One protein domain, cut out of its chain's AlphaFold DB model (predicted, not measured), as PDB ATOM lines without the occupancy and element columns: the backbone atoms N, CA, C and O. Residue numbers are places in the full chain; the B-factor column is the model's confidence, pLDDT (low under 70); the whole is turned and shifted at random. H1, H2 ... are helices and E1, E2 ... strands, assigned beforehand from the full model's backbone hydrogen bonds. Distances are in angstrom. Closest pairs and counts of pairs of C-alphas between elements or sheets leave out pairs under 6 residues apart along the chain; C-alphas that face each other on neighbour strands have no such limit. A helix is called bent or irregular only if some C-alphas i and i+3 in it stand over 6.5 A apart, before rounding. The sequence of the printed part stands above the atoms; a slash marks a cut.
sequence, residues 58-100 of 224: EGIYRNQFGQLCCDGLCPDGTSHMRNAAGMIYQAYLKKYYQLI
ATOM      1  N   GLU A  58      34.358  11.502 -26.912       89.75
ATOM      2  CA  GLU A  58      35.181  10.893 -27.950       89.75
ATOM      3  C   GLU A  58      34.807  11.396 -29.354       89.75
ATOM      4  O   GLU A  58      33.636  11.588 -29.683       89.75
ATOM      5  N   GLY A  59      35.826  11.641 -30.178       90.81
ATOM      6  CA  GLY A  59      35.663  12.197 -31.520       90.81
ATOM      7  C   GLY A  59      35.500  13.718 -31.560       90.81
ATOM      8  O   GLY A  59      35.593  14.286 -32.643       90.81
ATOM      9  N   ILE A  60      35.317  14.406 -30.426       94.94
ATOM     10  CA  ILE A  60      35.223  15.871 -30.378       94.94
ATOM     11  C   ILE A  60      36.564  16.481 -29.970       94.94
ATOM     12  O   ILE A  60      37.123  16.187 -28.916       94.94
ATOM     13  N   TYR A  61      37.075  17.387 -30.798       93.25
ATOM     14  CA  TYR A  61      38.371  18.031 -30.597       93.25
ATOM     15  C   TYR A  61      38.341  19.492 -31.039       93.25
ATOM     16  O   TYR A  61      37.410  19.953 -31.697       93.25
ATOM     17  N   ARG A  62      39.384  20.243 -30.676       95.25
ATOM     18  CA  ARG A  62      39.580  21.614 -31.150       95.25
ATOM     19  C   ARG A  62      40.489  21.600 -32.377       95.25
ATOM     20  O   ARG A  62      41.623  21.140 -32.288       95.25
ATOM     21  N   ASN A  63      40.000  22.097 -33.511       94.69
ATOM     22  CA  ASN A  63      40.802  22.208 -34.729       94.69
ATOM     23  C   ASN A  63      41.832  23.357 -34.631       94.69
ATOM     24  O   ASN A  63      41.815  24.156 -33.693       94.69
ATOM     25  N   GLN A  64      42.696  23.480 -35.644       96.19
ATOM     26  CA  GLN A  64      43.718  24.536 -35.729       96.19
ATOM     27  C   GLN A  64      43.158  25.973 -35.726       96.19
ATOM     28  O   GLN A  64      43.880  26.914 -35.418       96.19
ATOM     29  N   PHE A  65      41.869  26.148 -36.034       96.69
ATOM     30  CA  PHE A  65      41.173  27.440 -36.020       96.69
ATOM     31  C   PHE A  65      40.496  27.730 -34.673       96.69
ATOM     32  O   PHE A  65      39.758  28.703 -34.541       96.69
ATOM     33  N   GLY A  66      40.695  26.870 -33.672       95.44
ATOM     34  CA  GLY A  66      40.090  27.015 -32.357       95.44
ATOM     35  C   GLY A  66      38.619  26.597 -32.285       95.44
ATOM     36  O   GLY A  66      38.000  26.807 -31.246       95.44
ATOM     37  N   GLN A  67      38.046  25.995 -33.328       96.62
ATOM     38  CA  GLN A  67      36.651  25.549 -33.352       96.62
ATOM     39  C   GLN A  67      36.535  24.100 -32.864       96.62
ATOM     40  O   GLN A  67      37.384  23.267 -33.181       96.62
ATOM     41  N   LEU A  68      35.466  23.785 -32.128       96.06
ATOM     42  CA  LEU A  68      35.123  22.394 -31.830       96.06
ATOM     43  C   LEU A  68      34.657  21.681 -33.098       96.06
ATOM     44  O   LEU A  68      33.866  22.221 -33.864       96.06
ATOM     45  N   CYS A  69      35.167  20.483 -33.322       94.81
ATOM     46  CA  CYS A  69      34.975  19.709 -34.533       94.81
ATOM     47  C   CYS A  69      34.815  18.235 -34.158       94.81
ATOM     48  O   CYS A  69      35.370  17.800 -33.150       94.81
ATOM     49  N   CYS A  70      34.078  17.480 -34.967       93.56
ATOM     50  CA  CYS A  70      34.016  16.027 -34.852       93.56
ATOM     51  C   CYS A  70      34.987  15.348 -35.837       93.56
ATOM     52  O   CYS A  70      35.223  15.853 -36.944       93.56
ATOM     53  N   ASP A  71      35.514  14.189 -35.454       89.06
ATOM     54  CA  ASP A  71      36.235  13.243 -36.307       89.06
ATOM     55  C   ASP A  71      35.836  11.801 -35.959       89.06
ATOM     56  O   ASP A  71      35.599  11.484 -34.793       89.06
ATOM     57  N   GLY A  72      35.703  10.944 -36.974       86.12
ATOM     58  CA  GLY A  72      35.237   9.553 -36.878       86.12
ATOM     59  C   GLY A  72      33.761   9.374 -36.480       86.12
ATOM     60  O   GLY A  72      33.044   8.605 -37.110       86.12
ATOM     61  N   LEU A  73      33.290  10.118 -35.477       87.19
ATOM     62  CA  LEU A  73      31.953  10.041 -34.877       87.19
ATOM     63  C   LEU A  73      31.139  11.310 -35.174       87.19
ATOM     64  O   LEU A  73      30.620  11.983 -34.285       87.19
ATOM     65  N   CYS A  74      31.082  11.681 -36.451       92.00
ATOM     66  CA  CYS A  74      30.388  12.883 -36.894       92.00
ATOM     67  C   CYS A  74      28.909  12.621 -37.210       92.00
ATOM     68  O   CYS A  74      28.621  11.705 -37.978       92.00
ATOM     69  N   PRO A  75      27.982  13.474 -36.739       92.88
ATOM     70  CA  PRO A  75      26.605  13.468 -37.215       92.88
ATOM     71  C   PRO A  75      26.516  13.725 -38.723       92.88
ATOM     72  O   PRO A  75      27.302  14.502 -39.289       92.88
ATOM     73  N   ASP A  76      25.503  13.142 -39.357       89.94
ATOM     74  CA  ASP A  76      25.227  13.354 -40.775       89.94
ATOM     75  C   ASP A  76      25.014  14.836 -41.104       89.94
ATOM     76  O   ASP A  76      24.463  15.625 -40.334       89.94
ATOM     77  N   GLY A  77      25.481  15.241 -42.286       87.19
ATOM     78  CA  GLY A  77      25.375  16.622 -42.747       87.19
ATOM     79  C   GLY A  77      26.379  17.592 -42.114       87.19
ATOM     80  O   GLY A  77      26.418  18.749 -42.509       87.19
ATOM     81  N   THR A  78      27.251  17.172 -41.200       93.19
ATOM     82  CA  THR A  78      28.309  18.059 -40.677       93.19
ATOM     83  C   THR A  78      29.472  18.255 -41.659       93.19
ATOM     84  O   THR A  78      30.171  19.268 -41.604       93.19
ATOM     85  N   SER A  79      29.674  17.327 -42.601       90.81
ATOM     86  CA  SER A  79      30.801  17.346 -43.546       90.81
ATOM     87  C   SER A  79      30.798  18.565 -44.477       90.81
ATOM     88  O   SER A  79      31.831  19.217 -44.609       90.81
ATOM     89  N   HIS A  80      29.645  18.929 -45.053       93.31
ATOM     90  CA  HIS A  80      29.514  20.072 -45.974       93.31
ATOM     91  C   HIS A  80      29.611  21.440 -45.282       93.31
ATOM     92  O   HIS A  80      29.725  22.469 -45.945       93.31
ATOM     93  N   MET A  81      29.560  21.471 -43.948       96.25
ATOM     94  CA  MET A  81      29.676  22.703 -43.164       96.25
ATOM     95  C   MET A  81      31.134  23.142 -42.966       96.25
ATOM     96  O   MET A  81      31.375  24.202 -42.383       96.25
ATOM     97  N   ARG A  82      32.100  22.345 -43.440       94.38
ATOM     98  CA  ARG A  82      33.540  22.596 -43.333       94.38
ATOM     99  C   ARG A  82      34.154  22.860 -44.705       94.38
ATOM    100  O   ARG A  82      33.705  22.321 -45.714       94.38
ATOM    101  N   ASN A  83      35.203  23.675 -44.738       94.56
ATOM    102  CA  ASN A  83      36.044  23.824 -45.921       94.56
ATOM    103  C   ASN A  83      37.112  22.717 -45.994       94.56
ATOM    104  O   ASN A  83      37.276  21.928 -45.064       94.56
ATOM    105  N   ALA A  84      37.875  22.690 -47.089       93.81
ATOM    106  CA  ALA A  84      38.932  21.700 -47.307       93.81
ATOM    107  C   ALA A  84      40.058  21.738 -46.251       93.81
ATOM    108  O   ALA A  84      40.729  20.735 -46.041       93.81
ATOM    109  N   ALA A  85      40.248  22.870 -45.563       94.38
ATOM    110  CA  ALA A  85      41.221  23.005 -44.477       94.38
ATOM    111  C   ALA A  85      40.670  22.555 -43.106       94.38
ATOM    112  O   ALA A  85      41.388  22.618 -42.108       94.38
ATOM    113  N   GLY A  86      39.399  22.136 -43.034       92.50
ATOM    114  CA  GLY A  86      38.728  21.716 -41.802       92.50
ATOM    115  C   GLY A  86      38.128  22.856 -40.971       92.50
ATOM    116  O   GLY A  86      37.693  22.620 -39.842       92.50
ATOM    117  N   MET A  87      38.084  24.084 -41.500       97.00
ATOM    118  CA  MET A  87      37.411  25.217 -40.859       97.00
ATOM    119  C   MET A  87      35.903  25.112 -41.080       97.00
ATOM    120  O   MET A  87      35.450  24.981 -42.218       97.00
ATOM    121  N   ILE A  88      35.118  25.221 -40.015       97.31
ATOM    122  CA  ILE A  88      33.662  25.338 -40.102       97.31
ATOM    123  C   ILE A  88      33.336  26.738 -40.622       97.31
ATOM    124  O   ILE A  88      33.801  27.734 -40.058       97.31
ATOM    125  N   TYR A  89      32.541  26.829 -41.688       97.38
ATOM    126  CA  TYR A  89      32.132  28.125 -42.226       97.38
ATOM    127  C   TYR A  89      31.324  28.902 -41.183       97.38
ATOM    128  O   TYR A  89      30.429  28.354 -40.538       97.38
ATOM    129  N   GLN A  90      31.583  30.207 -41.072       96.62
ATOM    130  CA  GLN A  90      30.947  31.067 -40.071       96.62
ATOM    131  C   GLN A  90      29.410  31.007 -40.117       96.62
ATOM    132  O   GLN A  90      28.762  30.980 -39.074       96.62
ATOM    133  N   ALA A  91      28.831  30.913 -41.319       97.00
ATOM    134  CA  ALA A  91      27.386  30.798 -41.520       97.00
ATOM    135  C   ALA A  91      26.780  29.508 -40.928       97.00
ATOM    136  O   ALA A  91      25.599  29.488 -40.584       97.00
ATOM    137  N   TYR A  92      27.574  28.443 -40.779       96.75
ATOM    138  CA  TYR A  92      27.122  27.153 -40.256       96.75
ATOM    139  C   TYR A  92      27.515  26.900 -38.802       96.75
ATOM    140  O   TYR A  92      26.995  25.957 -38.215       96.75
ATOM    141  N   LEU A  93      28.364  27.732 -38.190       95.69
ATOM    142  CA  LEU A  93      28.955  27.453 -36.874       95.69
ATOM    143  C   LEU A  93      27.908  27.150 -35.791       95.69
ATOM    144  O   LEU A  93      28.011  26.149 -35.085       95.69
ATOM    145  N   LYS A  94      26.851  27.969 -35.707       95.94
ATOM    146  CA  LYS A  94      25.762  27.760 -34.742       95.94
ATOM    147  C   LYS A  94      25.033  26.436 -34.980       95.94
ATOM    148  O   LYS A  94      24.783  25.708 -34.029       95.94
ATOM    149  N   LYS A  95      24.702  26.126 -36.238       95.69
ATOM    150  CA  LYS A  95      24.019  24.877 -36.603       95.69
ATOM    151  C   LYS A  95      24.913  23.670 -36.328       95.69
ATOM    152  O   LYS A  95      24.435  22.664 -35.828       95.69
ATOM    153  N   TYR A  96      26.209  23.790 -36.596       96.44
ATOM    154  CA  TYR A  96      27.186  22.743 -36.330       96.44
ATOM    155  C   TYR A  96      27.229  22.377 -34.838       96.44
ATOM    156  O   TYR A  96      27.151  21.203 -34.495       96.44
ATOM    157  N   TYR A  97      27.259  23.368 -33.939       95.69
ATOM    158  CA  TYR A  97      27.256  23.133 -32.483       95.69
ATOM    159  C   TYR A  97      25.923  22.646 -31.918       95.69
ATOM    160  O   TYR A  97      25.886  22.178 -30.790       95.69
ATOM    161  N   GLN A  98      24.839  22.709 -32.689       94.88
ATOM    162  CA  GLN A  98      23.589  22.035 -32.331       94.88
ATOM    163  C   GLN A  98      23.597  20.547 -32.702       94.88
ATOM    164  O   GLN A  98      22.736  19.811 -32.232       94.88
ATOM    165  N   LEU A  99      24.523  20.115 -33.566       94.75
ATOM    166  CA  LEU A  99      24.610  18.733 -34.037       94.75
ATOM    167  C   LEU A  99      25.616  17.904 -33.237       94.75
ATOM    168  O   LEU A  99      25.395  16.712 -33.055       94.75
ATOM    169  N   ILE A 100      26.717  18.509 -32.786       94.25
ATOM    170  CA  ILE A 100      27.757  17.805 -32.024       94.25
ATOM    171  C   ILE A 100      27.545  17.958 -30.515       94.25
ATOM    172  O   ILE A 100      27.077  18.996 -30.049       94.25
TER     173      ILE A 100
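AT A GLANCE: This is residues 58 to 100 of the 224 residues of an uncharacterized protein of marine bacterium AO1-C (UniProt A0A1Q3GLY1). You meet a small, rounded domain with little regular structure: a short two-strand hairpin, E1 and E2, on one side, one helix, H1, on another, and a long looping stretch, residues 71 to 89, joining them. The printed part has 43 residues, in the order E1, E2, H1; the class is mixed, with only 16 residues in named elements. It is compact, with a radius of gyration of the C-alphas of 9.2 A and spans of 24 by 20 by 17 A.

IN THESE COORDINATES: Find C-alpha 60 at (35.223, 15.871, -30.378), where E1, residues 60 to 62, begins, 7.2 A long. E2, residues 68 to 70, is 7.1 A long. H1, residues 90 to 99, runs 15.1 A to C-alpha 99 at (24.610, 18.733, -34.037); it is irregular, with C-alphas 91 and 94 7.6 A apart.

HOW THE PARTS SIT: E1 and E2 are antiparallel at 139 degrees; look for N 61 and O 69, within hydrogen-bond range at 2.9 A. The closest C-alphas of E2 and H1, Leu 68 and Tyr 97, are 7.9 A apart. E1 and H1 are apart. In H1, 4 of 6 O i to N i+4 pairs are within range.

THE WHOLE: The farthest C-alphas, Glu 58 and Ala 91, are 25.3 A apart. The E2 to H1 link is long, 19 residues. The printed part has no cut, and no printed residue is under 70 in pLDDT.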